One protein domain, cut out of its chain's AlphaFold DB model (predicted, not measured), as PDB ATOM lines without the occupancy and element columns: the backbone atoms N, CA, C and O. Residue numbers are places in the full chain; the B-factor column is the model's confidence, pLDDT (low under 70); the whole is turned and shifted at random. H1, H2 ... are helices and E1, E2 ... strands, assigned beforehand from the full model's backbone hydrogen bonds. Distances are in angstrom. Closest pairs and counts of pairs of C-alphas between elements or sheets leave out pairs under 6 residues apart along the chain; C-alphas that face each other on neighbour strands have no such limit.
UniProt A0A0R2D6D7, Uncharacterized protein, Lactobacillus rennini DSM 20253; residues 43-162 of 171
ATOM      1  N   ASN A  43      20.254  42.634  96.001       96.62
ATOM      2  CA  ASN A  43      20.631  41.480  95.190       96.62
ATOM      3  C   ASN A  43      19.402  40.712  94.700       96.62
ATOM      4  O   ASN A  43      19.316  40.415  93.512       96.62
ATOM      5  N   ASN A  44      18.419  40.463  95.569       96.19
ATOM      6  CA  ASN A  44      17.217  39.734  95.168       96.19
ATOM      7  C   ASN A  44      16.389  40.559  94.171       96.19
ATOM      8  O   ASN A  44      15.929  40.017  93.175       96.19
ATOM      9  N   LEU A  45      16.350  41.891  94.317       96.88
ATOM     10  CA  LEU A  45      15.798  42.808  93.304       96.88
ATOM     11  C   LEU A  45      16.565  42.829  91.969       96.88
ATOM     12  O   LEU A  45      16.035  43.283  90.953       96.88
ATOM     13  N   LYS A  46      17.838  42.427  91.952       97.50
ATOM     14  CA  LYS A  46      18.601  42.268  90.709       97.50
ATOM     15  C   LYS A  46      18.248  40.938  90.048       97.50
ATOM     16  O   LYS A  46      17.952  40.926  88.858       97.50
ATOM     17  N   ILE A  47      18.215  39.862  90.831       97.94
ATOM     18  CA  ILE A  47      17.823  38.528  90.365       97.94
ATOM     19  C   ILE A  47      16.394  38.550  89.810       97.94
ATOM     20  O   ILE A  47      16.147  37.958  88.766       97.94
ATOM     21  N   THR A  48      15.464  39.300  90.421       97.25
ATOM     22  CA  THR A  48      14.100  39.425  89.879       97.25
ATOM     23  C   THR A  48      14.097  39.974  88.457       97.25
ATOM     24  O   THR A  48      13.413  39.430  87.600       97.25
ATOM     25  N   LYS A  49      14.911  40.997  88.173       96.69
ATOM     26  CA  LYS A  49      15.042  41.578  86.827       96.69
ATOM     27  C   LYS A  49      15.686  40.610  85.841       96.69
ATOM     28  O   LYS A  49      15.343  40.625  84.663       96.69
ATOM     29  N   ASP A  50      16.637  39.803  86.301       97.06
ATOM     30  CA  ASP A  50      17.292  38.798  85.461       97.06
ATOM     31  C   ASP A  50      16.316  37.654  85.120       97.06
ATOM     32  O   ASP A  50      16.268  37.218  83.971       97.06
ATOM     33  N   LEU A  51      15.471  37.236  86.068       97.31
ATOM     34  CA  LEU A  51      14.380  36.279  85.842       97.31
ATOM     35  C   LEU A  51      13.295  36.848  84.921       97.31
ATOM     36  O   LEU A  51      12.846  36.163  84.004       97.31
ATOM     37  N   GLU A  52      12.902  38.110  85.111       95.62
ATOM     38  CA  GLU A  52      11.953  38.785  84.221       95.62
ATOM     39  C   GLU A  52      12.452  38.790  82.777       95.62
ATOM     40  O   GLU A  52      11.667  38.527  81.875       95.62
ATOM     41  N   LYS A  53      13.742  39.053  82.545       94.69
ATOM     42  CA  LYS A  53      14.331  39.034  81.196       94.69
ATOM     43  C   LYS A  53      14.440  37.636  80.594       94.69
ATOM     44  O   LYS A  53      14.433  37.515  79.377       94.69
ATOM     45  N   GLN A  54      14.605  36.605  81.420       95.00
ATOM     46  CA  GLN A  54      14.718  35.223  80.943       95.00
ATOM     47  C   GLN A  54      13.367  34.639  80.536       95.00
ATOM     48  O   GLN A  54      13.293  33.908  79.554       95.00
ATOM     49  N   PHE A  55      12.307  34.958  81.280       95.19
ATOM     50  CA  PHE A  55      10.988  34.365  81.061       95.19
ATOM     51  C   PHE A  55      10.018  35.254  80.285       95.19
ATOM     52  O   PHE A  55       9.064  34.738  79.709       95.19
ATOM     53  N   ASN A  56      10.231  36.569  80.262       94.75
ATOM     54  CA  ASN A  56       9.400  37.484  79.492       94.75
ATOM     55  C   ASN A  56      10.156  38.015  78.280       94.75
ATOM     56  O   ASN A  56      11.354  38.275  78.334       94.75
ATOM     57  N   SER A  57       9.408  38.272  77.214       88.25
ATOM     58  CA  SER A  57       9.885  39.048  76.072       88.25
ATOM     59  C   SER A  57       9.406  40.501  76.181       88.25
ATOM     60  O   SER A  57       8.572  40.847  77.025       88.25
ATOM     61  N   ASP A  58       9.917  41.378  75.315       81.38
ATOM     62  CA  ASP A  58       9.518  42.796  75.303       81.38
ATOM     63  C   ASP A  58       8.010  42.979  75.072       81.38
ATOM     64  O   ASP A  58       7.394  43.863  75.666       81.38
ATOM     65  N   ASN A  59       7.409  42.092  74.273       81.19
ATOM     66  CA  ASN A  59       5.995  42.143  73.896       81.19
ATOM     67  C   ASN A  59       5.120  41.101  74.605       81.19
ATOM     68  O   ASN A  59       3.911  41.099  74.387       81.19
ATOM     69  N   ASP A  60       5.704  40.229  75.430       86.81
ATOM     70  CA  ASP A  60       4.969  39.134  76.062       86.81
ATOM     71  C   ASP A  60       5.390  38.931  77.520       86.81
ATOM     72  O   ASP A  60       6.565  38.711  77.832       86.81
ATOM     73  N   LYS A  61       4.413  39.052  78.426       90.75
ATOM     74  CA  LYS A  61       4.590  38.958  79.880       90.75
ATOM     75  C   LYS A  61       3.986  37.651  80.379       90.75
ATOM     76  O   LYS A  61       2.905  37.627  80.966       90.75
ATOM     77  N   ILE A  62       4.733  36.577  80.160       94.69
ATOM     78  CA  ILE A  62       4.383  35.206  80.535       94.69
ATOM     79  C   ILE A  62       4.378  35.030  82.058       94.69
ATOM     80  O   ILE A  62       3.516  34.332  82.602       94.69
ATOM     81  N   VAL A  63       5.305  35.680  82.769       96.75
ATOM     82  CA  VAL A  63       5.468  35.568  84.225       96.75
ATOM     83  C   VAL A  63       5.453  36.926  84.925       96.75
ATOM     84  O   VAL A  63       5.899  37.942  84.391       96.75
ATOM     85  N   ALA A  64       4.997  36.921  86.175       96.62
ATOM     86  CA  ALA A  64       5.228  37.992  87.136       96.62
ATOM     87  C   ALA A  64       6.281  37.538  88.153       96.62
ATOM     88  O   ALA A  64       6.189  36.411  88.641       96.62
ATOM     89  N   VAL A  65       7.241  38.402  88.483       97.38
ATOM     90  CA  VAL A  65       8.284  38.115  89.476       97.38
ATOM     91  C   VAL A  65       8.151  39.087  90.645       97.38
ATOM     92  O   VAL A  65       8.149  40.300  90.446       97.38
ATOM     93  N   ASP A  66       8.031  38.570  91.864       95.81
ATOM     94  CA  ASP A  66       7.912  39.376  93.081       95.81
ATOM     95  C   ASP A  66       8.821  38.868  94.205       95.81
ATOM     96  O   ASP A  66       9.175  37.696  94.233       95.81
ATOM     97  N   VAL A  67       9.229  39.756  95.120       96.81
ATOM     98  CA  VAL A  67       9.994  39.380  96.321       96.81
ATOM     99  C   VAL A  67       9.086  39.464  97.539       96.81
ATOM    100  O   VAL A  67       8.484  40.511  97.799       96.81
ATOM    101  N   LYS A  68       9.005  38.376  98.299       95.06
ATOM    102  CA  LYS A  68       8.418  38.328  99.640       95.06
ATOM    103  C   LYS A  68       9.543  38.411 100.660       95.06
ATOM    104  O   LYS A  68      10.528  37.706 100.512       95.06
ATOM    105  N   THR A  69       9.420  39.274 101.662       92.38
ATOM    106  CA  THR A  69      10.555  39.656 102.522       92.38
ATOM    107  C   THR A  69      10.532  39.048 103.921       92.38
ATOM    108  O   THR A  69      11.525  39.129 104.631       92.38
ATOM    109  N   ASP A  70       9.425  38.406 104.300       92.56
ATOM    110  CA  ASP A  70       9.229  37.821 105.628       92.56
ATOM    111  C   ASP A  70       8.586  36.425 105.524       92.56
ATOM    112  O   ASP A  70       7.588  36.129 106.187       92.56
ATOM    113  N   VAL A  71       9.108  35.571 104.640       91.94
ATOM    114  CA  VAL A  71       8.571  34.216 104.437       91.94
ATOM    115  C   VAL A  71       9.020  33.297 105.565       91.94
ATOM    116  O   VAL A  71      10.203  33.239 105.899       91.94
ATOM    117  N   VAL A  72       8.059  32.577 106.146       92.69
ATOM    118  CA  VAL A  72       8.288  31.532 107.148       92.69
ATOM    119  C   VAL A  72       7.650  30.242 106.644       92.69
ATOM    120  O   VAL A  72       6.426  30.122 106.628       92.69
ATOM    121  N   ASP A  73       8.484  29.300 106.214       89.06
ATOM    122  CA  ASP A  73       8.073  28.014 105.642       89.06
ATOM    123  C   ASP A  73       9.078  26.891 105.984       89.06
ATOM    124  O   ASP A  73       9.958  27.060 106.830       89.06
ATOM    125  N   ASP A  74       8.977  25.743 105.312       87.62
ATOM    126  CA  ASP A  74       9.866  24.589 105.516       87.62
ATOM    127  C   ASP A  74      11.351  24.864 105.191       87.62
ATOM    128  O   ASP A  74      12.228  24.072 105.552       87.62
ATOM    129  N   GLN A  75      11.663  25.962 104.496       87.25
ATOM    130  CA  GLN A  75      13.032  26.403 104.216       87.25
ATOM    131  C   GLN A  75      13.574  27.353 105.299       87.25
ATOM    132  O   GLN A  75      14.795  27.519 105.415       87.25
ATOM    133  N   SER A  76      12.710  27.907 106.155       88.06
ATOM    134  CA  SER A  76      13.103  28.738 107.294       88.06
ATOM    135  C   SER A  76      13.755  27.921 108.409       88.06
ATOM    136  O   SER A  76      13.108  27.212 109.181       88.06
ATOM    137  N   LYS A  77      15.068  28.095 108.586       86.31
ATOM    138  CA  LYS A  77      15.787  27.546 109.748       86.31
ATOM    139  C   LYS A  77      15.364  28.266 111.027       86.31
ATOM    140  O   LYS A  77      15.387  29.493 111.080       86.31
ATOM    141  N   ASP A  78      15.033  27.508 112.070       89.38
ATOM    142  CA  ASP A  78      14.616  28.024 113.383       89.38
ATOM    143  C   ASP A  78      13.424  29.007 113.326       89.38
ATOM    144  O   ASP A  78      13.354  29.928 114.140       89.38
ATOM    145  N   ASN A  79      12.511  28.864 112.352       87.50
ATOM    146  CA  ASN A  79      11.418  29.816 112.086       87.50
ATOM    147  C   ASN A  79      11.887  31.258 111.807       87.50
ATOM    148  O   ASN A  79      11.130  32.212 112.000       87.50
ATOM    149  N   LYS A  80      13.138  31.444 111.369       90.31
ATOM    150  CA  LYS A  80      13.639  32.761 110.969       90.31
ATOM    151  C   LYS A  80      13.059  33.134 109.601       90.31
ATOM    152  O   LYS A  80      13.157  32.317 108.679       90.31
ATOM    153  N   PRO A  81      12.484  34.340 109.453       92.88
ATOM    154  CA  PRO A  81      12.016  34.814 108.160       92.88
ATOM    155  C   PRO A  81      13.157  34.892 107.141       92.88
ATOM    156  O   PRO A  81      14.299  35.188 107.506       92.88
ATOM    157  N   HIS A  82      12.840  34.632 105.878       93.94
ATOM    158  CA  HIS A  82      13.761  34.760 104.750       93.94
ATOM    159  C   HIS A  82      13.080  35.458 103.564       93.94
ATOM    160  O   HIS A  82      11.861  35.663 103.573       93.94
ATOM    161  N   GLU A  83      13.866  35.837 102.548       96.50
ATOM    162  CA  GLU A  83      13.308  36.381 101.308       96.50
ATOM    163  C   GLU A  83      13.014  35.263 100.293       96.50
ATOM    164  O   GLU A  83      13.878  34.438  99.998       96.50
ATOM    165  N   GLU A  84      11.822  35.275  99.701       97.12
ATOM    166  CA  GLU A  84      11.449  34.407  98.577       97.12
ATOM    167  C   GLU A  84      11.283  35.260  97.316       97.12
ATOM    168  O   GLU A  84      10.481  36.198  97.284       97.12
ATOM    169  N   ILE A  85      12.004  34.917  96.250       98.31
ATOM    170  CA  ILE A  85      11.734  35.423  94.903       98.31
ATOM    171  C   ILE A  85      10.722  34.488  94.242       98.31
ATOM    172  O   ILE A  85      11.052  33.370  93.849       98.31
ATOM    173  N   LYS A  86       9.488  34.955  94.081       97.50
ATOM    174  CA  LYS A  86       8.391  34.184  93.505       97.50
ATOM    175  C   LYS A  86       8.197  34.518  92.033       97.50
ATOM    176  O   LYS A  86       7.827  35.638  91.683       97.50
ATOM    177  N   VAL A  87       8.379  33.529  91.164       98.19
ATOM    178  CA  VAL A  87       8.074  33.593  89.730       98.19
ATOM    179  C   VAL A  87       6.729  32.915  89.484       98.19
ATOM    180  O   VAL A  87       6.590  31.696  89.588       98.19
ATOM    181  N   THR A  88       5.708  33.711  89.167       97.88
ATOM    182  CA  THR A  88       4.346  33.224  88.925       97.88
ATOM    183  C   THR A  88       3.976  33.332  87.452       97.88
ATOM    184  O   THR A  88       3.817  34.443  86.942       97.88
ATOM    185  N   VAL A  89       3.721  32.200  86.802       97.75
ATOM    186  CA  VAL A  89       3.193  32.154  85.430       97.75
ATOM    187  C   VAL A  89       1.773  32.728  85.390       97.75
ATOM    188  O   VAL A  89       0.937  32.421  86.249       97.75
ATOM    189  N   LYS A  90       1.520  33.611  84.421       96.00
ATOM    190  CA  LYS A  90       0.241  34.304  84.188       96.00
ATOM    191  C   LYS A  90      -0.392  33.937  82.856       96.00
ATOM    192  O   LYS A  90      -1.617  33.983  82.757       96.00
ATOM    193  N   ASP A  91       0.427  33.594  81.870       95.38
ATOM    194  CA  ASP A  91      -0.053  33.175  80.562       95.38
ATOM    195  C   ASP A  91      -0.790  31.828  80.633       95.38
ATOM    196  O   ASP A  91      -0.324  30.878  81.265       95.38
ATOM    197  N   LYS A  92      -1.962  31.756  79.998       95.62
ATOM    198  CA  LYS A  92      -2.855  30.592  80.100       95.62
ATOM    199  C   LYS A  92      -2.304  29.388  79.350       95.62
ATOM    200  O   LYS A  92      -2.320  28.292  79.905       95.62
ATOM    201  N   ASP A  93      -1.786  29.603  78.147       95.81
ATOM    202  CA  ASP A  93      -1.283  28.526  77.294       95.81
ATOM    203  C   ASP A  93      -0.049  27.883  77.943       95.81
ATOM    204  O   ASP A  93       0.075  26.658  78.025       95.81
ATOM    205  N   THR A  94       0.815  28.710  78.534       96.31
ATOM    206  CA  THR A  94       1.962  28.255  79.324       96.31
ATOM    207  C   THR A  94       1.524  27.462  80.555       96.31
ATOM    208  O   THR A  94       2.112  26.421  80.849       96.31
ATOM    209  N   ILE A  95       0.485  27.898  81.277       97.75
ATOM    210  CA  ILE A  95      -0.056  27.149  82.427       97.75
ATOM    211  C   ILE A  95      -0.593  25.781  81.991       97.75
ATOM    212  O   ILE A  95      -0.304  24.776  82.644       97.75
ATOM    213  N   GLU A  96      -1.356  25.714  80.899       97.38
ATOM    214  CA  GLU A  96      -1.895  24.453  80.376       97.38
ATOM    215  C   GLU A  96      -0.784  23.498  79.933       97.38
ATOM    216  O   GLU A  96      -0.823  22.304  80.264       97.38
ATOM    217  N   LYS A  97       0.249  24.026  79.268       97.31
ATOM    218  CA  LYS A  97       1.442  23.262  78.898       97.31
ATOM    219  C   LYS A  97       2.160  22.710  80.128       97.31
ATOM    220  O   LYS A  97       2.382  21.506  80.209       97.31
ATOM    221  N   LEU A  98       2.454  23.552  81.120       97.94
ATOM    222  CA  LEU A  98       3.115  23.131  82.362       97.94
ATOM    223  C   LEU A  98       2.318  22.062  83.106       97.94
ATOM    224  O   LEU A  98       2.897  21.098  83.601       97.94
ATOM    225  N   LYS A  99       0.991  22.205  83.165       97.69
ATOM    226  CA  LYS A  99       0.106  21.213  83.779       97.69
ATOM    227  C   LYS A  99       0.179  19.872  83.052       97.69
ATOM    228  O   LYS A  99       0.233  18.831  83.702       97.69
ATOM    229  N   THR A 100       0.166  19.900  81.722       97.69
ATOM    230  CA  THR A 100       0.208  18.699  80.881       97.69
ATOM    231  C   THR A 100       1.548  17.990  81.018       97.69
ATOM    232  O   THR A 100       1.581  16.798  81.316       97.69
ATOM    233  N   ASP A 101       2.645  18.733  80.889       97.81
ATOM    234  CA  ASP A 101       4.004  18.197  80.947       97.81
ATOM    235  C   ASP A 101       4.314  17.651  82.341       97.81
ATOM    236  O   ASP A 101       4.795  16.526  82.472       97.81
ATOM    237  N   LYS A 102       3.949  18.388  83.399       96.44
ATOM    238  CA  LYS A 102       4.114  17.914  84.777       96.44
ATOM    239  C   LYS A 102       3.307  16.646  85.046       96.44
ATOM    240  O   LYS A 102       3.848  15.700  85.604       96.44
ATOM    241  N   ASN A 103       2.039  16.602  84.636       97.00
ATOM    242  CA  ASN A 103       1.210  15.409  84.810       97.00
ATOM    243  C   ASN A 103       1.803  14.206  84.059       97.00
ATOM    244  O   ASN A 103       1.792  13.086  84.564       97.00
ATOM    245  N   ALA A 104       2.362  14.433  82.870       97.31
ATOM    246  CA  ALA A 104       3.006  13.366  82.123       97.31
ATOM    247  C   ALA A 104       4.274  12.842  82.828       97.31
ATOM    248  O   ALA A 104       4.528  11.637  82.885       97.31
ATOM    249  N   ILE A 105       5.058  13.744  83.427       96.50
ATOM    250  CA  ILE A 105       6.251  13.384  84.207       96.50
ATOM    251  C   ILE A 105       5.851  12.591  85.452       96.50
ATOM    252  O   ILE A 105       6.406  11.522  85.696       96.50
ATOM    253  N   ASP A 106       4.861  13.077  86.202       94.94
ATOM    254  CA  ASP A 106       4.397  12.447  87.441       94.94
ATOM    255  C   ASP A 106       3.829  11.032  87.187       94.94
ATOM    256  O   ASP A 106       3.979  10.148  88.030       94.94
ATOM    257  N   ASN A 107       3.236  10.791  86.011       96.44
ATOM    258  CA  ASN A 107       2.723   9.476  85.602       96.44
ATOM    259  C   ASN A 107       3.755   8.589  84.883       96.44
ATOM    260  O   ASN A 107       3.418   7.478  84.472       96.44
ATOM    261  N   GLY A 108       4.989   9.062  84.688       94.94
ATOM    262  CA  GLY A 108       6.041   8.306  84.002       94.94
ATOM    263  C   GLY A 108       5.801   8.087  82.504       94.94
ATOM    264  O   GLY A 108       6.352   7.147  81.936       94.94
ATOM    265  N   ASN A 109       4.984   8.924  81.856       95.31
ATOM    266  CA  ASN A 109       4.671   8.837  80.424       95.31
ATOM    267  C   ASN A 109       5.060  10.098  79.629       95.31
ATOM    268  O   ASN A 109       4.647  10.248  78.479       95.31
ATOM    269  N   ALA A 110       5.846  10.997  80.224       96.31
ATOM    270  CA  ALA A 110       6.365  12.175  79.541       96.31
ATOM    271  C   ALA A 110       7.299  11.809  78.385       96.31
ATOM    272  O   ALA A 110       8.233  11.020  78.547       96.31
ATOM    273  N   SER A 111       7.074  12.463  77.248       95.81
ATOM    274  CA  SER A 111       8.050  12.522  76.159       95.81
ATOM    275  C   SER A 111       9.282  13.330  76.570       95.81
ATOM    276  O   SER A 111       9.237  14.127  77.514       95.81
ATOM    277  N   ASP A 112      10.386  13.148  75.853       95.44
ATOM    278  CA  ASP A 112      11.637  13.825  76.195       95.44
ATOM    279  C   ASP A 112      11.538  15.342  76.018       95.44
ATOM    280  O   ASP A 112      12.013  16.066  76.884       95.44
ATOM    281  N   ASP A 113      10.789  15.838  75.027       95.06
ATOM    282  CA  ASP A 113      10.508  17.273  74.873       95.06
ATOM    283  C   ASP A 113       9.814  17.871  76.109       95.06
ATOM    284  O   ASP A 113      10.139  18.974  76.556       95.06
ATOM    285  N   GLN A 114       8.866  17.137  76.699       96.50
ATOM    286  CA  GLN A 114       8.163  17.578  77.907       96.50
ATOM    287  C   GLN A 114       9.101  17.600  79.111       96.50
ATOM    288  O   GLN A 114       9.094  18.560  79.887       96.50
ATOM    289  N   LYS A 115       9.940  16.569  79.250       97.12
ATOM    290  CA  LYS A 115      10.948  16.523  80.310       97.12
ATOM    291  C   LYS A 115      11.957  17.656  80.149       97.12
ATOM    292  O   LYS A 115      12.212  18.366  81.115       97.12
ATOM    293  N   MET A 116      12.484  17.859  78.941       96.56
ATOM    294  CA  MET A 116      13.456  18.906  78.623       96.56
ATOM    295  C   MET A 116      12.890  20.296  78.891       96.56
ATOM    296  O   MET A 116      13.595  21.144  79.432       96.56
ATOM    297  N   TYR A 117      11.613  20.529  78.577       96.69
ATOM    298  CA  TYR A 117      10.963  21.803  78.870       96.69
ATOM    299  C   TYR A 117      10.928  22.102  80.375       96.69
ATOM    300  O   TYR A 117      11.334  23.184  80.802       96.69
ATOM    301  N   ILE A 118      10.492  21.140  81.194       98.06
ATOM    302  CA  ILE A 118      10.445  21.315  82.651       98.06
ATOM    303  C   ILE A 118      11.857  21.389  83.248       98.06
ATOM    304  O   ILE A 118      12.115  22.255  84.083       98.06
ATOM    305  N   ALA A 119      12.783  20.545  82.792       97.50
ATOM    306  CA  ALA A 119      14.175  20.560  83.234       97.50
ATOM    307  C   ALA A 119      14.870  21.890  82.909       97.50
ATOM    308  O   ALA A 119      15.597  22.410  83.748       97.50
ATOM    309  N   GLY A 120      14.604  22.489  81.744       97.44
ATOM    310  CA  GLY A 120      15.143  23.801  81.381       97.44
ATOM    311  C   GLY A 120      14.683  24.909  82.332       97.44
ATOM    312  O   GLY A 120      15.487  25.733  82.763       97.44
ATOM    313  N   ILE A 121      13.409  24.894  82.734       98.06
ATOM    314  CA  ILE A 121      12.890  25.823  83.752       98.06
ATOM    315  C   ILE A 121      13.580  25.581  85.099       98.06
ATOM    316  O   ILE A 121      13.999  26.534  85.755       98.06
ATOM    317  N   GLN A 122      13.712  24.319  85.511       98.31
ATOM    318  CA  GLN A 122      14.377  23.959  86.766       98.31
ATOM    319  C   GLN A 122      15.847  24.393  86.788       98.31
ATOM    320  O   GLN A 122      16.298  24.935  87.796       98.31
ATOM    321  N   ASP A 123      16.567  24.238  85.677       97.88
ATOM    322  CA  ASP A 123      17.962  24.656  85.555       97.88
ATOM    323  C   ASP A 123      18.113  26.182  85.631       97.88
ATOM    324  O   ASP A 123      18.953  26.676  86.385       97.88
ATOM    325  N   ILE A 124      17.251  26.948  84.947       98.12
ATOM    326  CA  ILE A 124      17.226  28.418  85.063       98.12
ATOM    327  C   ILE A 124      17.057  28.836  86.529       98.12
ATOM    328  O   ILE A 124      17.837  29.642  87.041       98.12
ATOM    329  N   ILE A 125      16.074  28.264  87.228       98.56
ATOM    330  CA  ILE A 125      15.791  28.610  88.627       98.56
ATOM    331  C   ILE A 125      16.944  28.215  89.550       98.56
ATOM    332  O   ILE A 125      17.360  29.032  90.373       98.56
ATOM    333  N   SER A 126      17.518  27.024  89.379       98.31
ATOM    334  CA  SER A 126      18.681  26.582  90.155       98.31
ATOM    335  C   SER A 126      19.894  27.492  89.924       98.31
ATOM    336  O   SER A 126      20.582  27.897  90.865       98.31
ATOM    337  N   ASN A 127      20.144  27.890  88.674       98.31
ATOM    338  CA  ASN A 127      21.269  28.752  88.314       98.31
ATOM    339  C   ASN A 127      21.111  30.187  88.826       98.31
ATOM    340  O   ASN A 127      22.092  30.774  89.293       98.31
ATOM    341  N   GLU A 128      19.901  30.744  88.811       98.25
ATOM    342  CA  GLU A 128      19.626  32.030  89.459       98.25
ATOM    343  C   GLU A 128      19.723  31.930  90.986       98.25
ATOM    344  O   GLU A 128      20.310  32.808  91.623       98.25
ATOM    345  N   ALA A 129      19.252  30.834  91.587       98.00
ATOM    346  CA  ALA A 129      19.301  30.641  93.036       98.00
ATOM    347  C   ALA A 129      20.741  30.586  93.569       98.00
ATOM    348  O   ALA A 129      21.031  31.121  94.642       98.00
ATOM    349  N   LYS A 130      21.697  30.055  92.797       98.12
ATOM    350  CA  LYS A 130      23.134  30.084  93.147       98.12
ATOM    351  C   LYS A 130      23.682  31.509  93.346       98.12
ATOM    352  O   LYS A 130      24.690  31.681  94.039       98.12
ATOM    353  N   LYS A 131      23.027  32.536  92.786       97.81
ATOM    354  CA  LYS A 131      23.401  33.957  92.917       97.81
ATOM    355  C   LYS A 131      22.821  34.633  94.164       97.81
ATOM    356  O   LYS A 131      23.154  35.790  94.428       97.81
ATOM    357  N   LEU A 132      21.969  33.950  94.933       96.88
ATOM    358  CA  LEU A 132      21.434  34.475  96.189       96.88
ATOM    359  C   LEU A 132      22.567  34.808  97.171       96.88
ATOM    360  O   LEU A 132      23.644  34.201  97.167       96.88
ATOM    361  N   ASN A 133      22.333  35.786  98.044       93.81
ATOM    362  CA  ASN A 133      23.352  36.225  99.000       93.81
ATOM    363  C   ASN A 133      23.589  35.195 100.108       93.81
ATOM    364  O   ASN A 133      24.714  35.042 100.583       93.81
ATOM    365  N   ASN A 134      22.541  34.479 100.504       92.25
ATOM    366  CA  ASN A 134      22.559  33.544 101.617       92.25
ATOM    367  C   ASN A 134      21.870  32.216 101.232       92.25
ATOM    368  O   ASN A 134      21.332  32.083 100.136       92.25
ATOM    369  N   ASN A 135      21.941  31.221 102.119       92.38
ATOM    370  CA  ASN A 135      21.401  29.875 101.872       92.38
ATOM    371  C   ASN A 135      19.945  29.694 102.345       92.38
ATOM    372  O   ASN A 135      19.412  28.595 102.198       92.38
ATOM    373  N   ALA A 136      19.370  30.707 102.998       92.88
ATOM    374  CA  ALA A 136      18.001  30.701 103.507       92.88
ATOM    375  C   ALA A 136      17.020  31.257 102.472       92.88
ATOM    376  O   ALA A 136      15.937  30.707 102.341       92.88
ATOM    377  N   ASP A 137      17.418  32.286 101.721       96.38
ATOM    378  CA  ASP A 137      16.620  32.836 100.631       96.38
ATOM    379  C   ASP A 137      16.343  31.773  99.564       96.38
ATOM    380  O   ASP A 137      17.144  30.853  99.330       96.38
ATOM    381  N   THR A 138      15.208  31.923  98.896       97.88
ATOM    382  CA  THR A 138      14.716  30.951  97.923       97.88
ATOM    383  C   THR A 138      14.219  31.628  96.654       97.88
ATOM    384  O   THR A 138      13.877  32.811  96.633       97.88
ATOM    385  N   ILE A 139      14.197  30.861  95.566       98.50
ATOM    386  CA  ILE A 139      13.515  31.215  94.324       98.50
ATOM    387  C   ILE A 139      12.518  30.105  94.015       98.50
ATOM    388  O   ILE A 139      12.893  28.931  93.982       98.50
ATOM    389  N   THR A 140      11.264  30.465  93.766       98.19
ATOM    390  CA  THR A 140      10.206  29.527  93.378       98.19
ATOM    391  C   THR A 140       9.646  29.878  92.010       98.19
ATOM    392  O   THR A 140       9.518  31.047  91.650       98.19
ATOM    393  N   PHE A 141       9.300  28.857  91.228       98.56
ATOM    394  CA  PHE A 141       8.619  29.009  89.947       98.56
ATOM    395  C   PHE A 141       7.382  28.126  89.916       98.56
ATOM    396  O   PHE A 141       7.452  26.914  90.150       98.56
ATOM    397  N   GLY A 142       6.244  28.718  89.574       98.19
ATOM    398  CA  GLY A 142       4.990  27.986  89.528       98.19
ATOM    399  C   GLY A 142       3.815  28.784  88.990       98.19
ATOM    400  O   GLY A 142       3.946  29.922  88.539       98.19
ATOM    401  N   TYR A 143       2.634  28.183  89.068       97.56
ATOM    402  CA  TYR A 143       1.372  28.824  88.707       97.56
ATOM    403  C   TYR A 143       0.347  28.683  89.830       97.56
ATOM    404  O   TYR A 143       0.379  27.741  90.624       97.56
ATOM    405  N   LYS A 144      -0.579  29.640  89.910       95.94
ATOM    406  CA  LYS A 144      -1.669  29.586  90.889       95.94
ATOM    407  C   LYS A 144      -2.663  28.497  90.499       95.94
ATOM    408  O   LYS A 144      -3.126  28.481  89.362       95.94
ATOM    409  N   MET A 145      -3.000  27.623  91.441       92.44
ATOM    410  CA  MET A 145      -4.122  26.690  91.291       92.44
ATOM    411  C   MET A 145      -5.424  27.346  91.748       92.44
ATOM    412  O   MET A 145      -6.451  27.217  91.086       92.44
ATOM    413  N   ASP A 146      -5.349  28.099  92.841       91.69
ATOM    414  CA  ASP A 146      -6.437  28.895  93.397       91.69
ATOM    415  C   ASP A 146      -5.864  30.112  94.157       91.69
ATOM    416  O   ASP A 146      -4.749  30.567  93.870       91.69
ATOM    417  N   ALA A 147      -6.650  30.709  95.058       86.81
ATOM    418  CA  ALA A 147      -6.239  31.887  95.819       86.81
ATOM    419  C   ALA A 147      -5.082  31.598  96.790       86.81
ATOM    420  O   ALA A 147      -4.210  32.457  96.950       86.81
ATOM    421  N   ASP A 148      -5.057  30.394  97.360       86.75
ATOM    422  CA  ASP A 148      -4.194  30.018  98.479       86.75
ATOM    423  C   ASP A 148      -3.096  29.035  98.046       86.75
ATOM    424  O   ASP A 148      -2.028  28.979  98.655       86.75
ATOM    425  N   ASN A 149      -3.304  28.309  96.943       90.19
ATOM    426  CA  ASN A 149      -2.415  27.247  96.491       90.19
ATOM    427  C   ASN A 149      -1.661  27.604  95.204       90.19
ATOM    428  O   ASN A 149      -2.220  28.064  94.202       90.19
ATOM    429  N   THR A 150      -0.358  27.324  95.206       93.81
ATOM    430  CA  THR A 150       0.530  27.431  94.040       93.81
ATOM    431  C   THR A 150       1.079  26.046  93.707       93.81
ATOM    432  O   THR A 150       1.588  25.363  94.590       93.81
ATOM    433  N   MET A 151       1.000  25.632  92.442       96.62
ATOM    434  CA  MET A 151       1.724  24.458  91.954       96.62
ATOM    435  C   MET A 151       3.159  24.871  91.633       96.62
ATOM    436  O   MET A 151       3.364  25.727  90.769       96.62
ATOM    437  N   LEU A 152       4.136  24.261  92.303       97.12
ATOM    438  CA  LEU A 152       5.554  24.492  92.035       97.12
ATOM    439  C   LEU A 152       6.062  23.554  90.936       97.12
ATOM    440  O   LEU A 152       5.821  22.347  90.966       97.12
ATOM    441  N   ILE A 153       6.787  24.129  89.981       98.06
ATOM    442  CA  ILE A 153       7.498  23.408  88.914       98.06
ATOM    443  C   ILE A 153       8.998  23.367  89.211       98.06
ATOM    444  O   ILE A 153       9.664  22.366  88.947       98.06
ATOM    445  N   ALA A 154       9.516  24.443  89.802       98.38
ATOM    446  CA  ALA A 154      10.885  24.533  90.274       98.38
ATOM    447  C   ALA A 154      10.938  25.321  91.583       98.38
ATOM    448  O   ALA A 154      10.078  26.160  91.867       98.38
ATOM    449  N   GLY A 155      11.956  25.039  92.382       97.88
ATOM    450  CA  GLY A 155      12.158  25.686  93.663       97.88
ATOM    451  C   GLY A 155      13.543  25.364  94.186       97.88
ATOM    452  O   GLY A 155      13.877  24.186  94.346       97.88
ATOM    453  N   SER A 156      14.332  26.407  94.425       98.25
ATOM    454  CA  SER A 156      15.746  26.275  94.756       98.25
ATOM    455  C   SER A 156      16.183  27.328  95.766       98.25
ATOM    456  O   SER A 156      15.766  28.484  95.715       98.25
ATOM    457  N   SER A 157      17.054  26.927  96.687       97.31
ATOM    458  CA  SER A 157      17.905  27.849  97.438       97.31
ATOM    459  C   SER A 157      19.299  27.864  96.816       97.31
ATOM    460  O   SER A 157      19.591  27.121  95.879       97.31
ATOM    461  N   LYS A 158      20.209  28.668  97.371       96.88
ATOM    462  CA  LYS A 158      21.599  28.743  96.893       96.88
ATOM    463  C   LYS A 158      22.311  27.393  96.797       96.88
ATOM    464  O   LYS A 158      23.231  27.236  95.998       96.88
ATOM    465  N   THR A 159      21.939  26.446  97.654       95.31
ATOM    466  CA  THR A 159      22.696  25.202  97.848       95.31
ATOM    467  C   THR A 159      21.933  23.943  97.483       95.31
ATOM    468  O   THR A 159      22.542  22.877  97.457       95.31
ATOM    469  N   LYS A 160      20.615  24.021  97.293       95.44
ATOM    470  CA  LYS A 160      19.792  22.842  97.022       95.44
ATOM    471  C   LYS A 160      18.542  23.203  96.233       95.44
ATOM    472  O   LYS A 160      17.912  24.225  96.494       95.44
ATOM    473  N   ASP A 161      18.145  22.289  95.364       97.44
ATOM    474  CA  ASP A 161      16.801  22.260  94.807       97.44
ATOM    475  C   ASP A 161      15.888  21.508  95.786       97.44
ATOM    476  O   ASP A 161      16.279  20.493  96.372       97.44
ATOM    477  N   PHE A 162      14.688  22.031  96.019       94.81
ATOM    478  CA  PHE A 162      13.681  21.415  96.892       94.81
ATOM    479  C   PHE A 162      12.436  20.949  96.129       94.81
ATOM    480  O   PHE A 162      11.616  20.222  96.685       94.81
TER     481      PHE A 162
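This is residues 43 to 162 of the 171 residues of an uncharacterized protein of Lactobacillus rennini DSM 20253 (UniProt A0A0R2D6D7). A twisted sheet of four strands is a wall with its helices over one face and no named helix over the other. H1 runs along E1 and E2, H3 slants over E4, and H2 meets H3 in a corner near H3's first residues. The printed part has 120 residues with three named helices and four named strands, in the order H1 E1 E2 H2 H3 E3 E4; the sheet is mixed, in the order E1, E2, E3, E4, and the class is mixed, helices and strands. The whole is compact and rounded, with a radius of gyration of the C-alphas of 14.3 A and spans of 39 by 34 by 28 A.

Start at H1, residues 44 to 55, which runs along the strands of the sheet, over E1, residues 63 to 71, and E2, residues 82 to 89, at a height over the sheet of 8.9 A. Its closest C-alphas to E1 are those of Thr 48 and Val 65, 6.0 A. E1 bends by 52 degrees at residue 68 and forms an antiparallel hairpin with E2, where you find N 66 and O 86 within hydrogen-bond range at 2.9 A. Next come H2, residues 92 to 106, and H3, residues 112 to 129, which touch about perpendicular, at 76 degrees; their closest C-alphas are those of Asp 101 and Gln 114, 5.2 A, and H3 touches H2 with residues 114 to 118 alone. H3 is slantwise to the strands, over E4, residues 150 to 157, at a height over the sheet of 7.8 A; the closest C-alphas are those of Gln 122 and Ala 154, 5.0 A. H1 and H3 lie on the same face and are close but not clearly touching, at a shallow tilt of 22 degrees, opposite ways, with the C-alphas of Ile 47 and Glu 128 closest at 6.8 A. H1 and H2 are apart. E2, H2, H3 and E3, residues 138 to 144, form a strand-helix-strand unit, two parallel neighbour strands with helices between, and its crossover is right-handed; look at N 87 and O 140, 2.8 A. E3 and E4 are an antiparallel hairpin, with N 141 and O 154 at 2.9 A. In H2 and H3 every O i to N i+4 pair is within hydrogen-bond range; in H1 7 of 8 are.

Find C-alpha 44 at (17.217, 39.734, 95.168); from there H1 runs 16.3 A. E1 spans 20.5 A, E2 22.2 A, H2 20.9 A and H3 25.0 A, from C-alpha 112 at (11.637, 13.825, 76.195). E3 spans 17.9 A, and E4 17.7 A, to C-alpha 157 at (17.905, 27.849, 97.438).

The C-alphas of Asn 59 and Asp 78 are the two farthest apart, 42.8 A. The printed part has no cut, no link is long, and no printed residue is under 70; its mean pLDDT is 95.2.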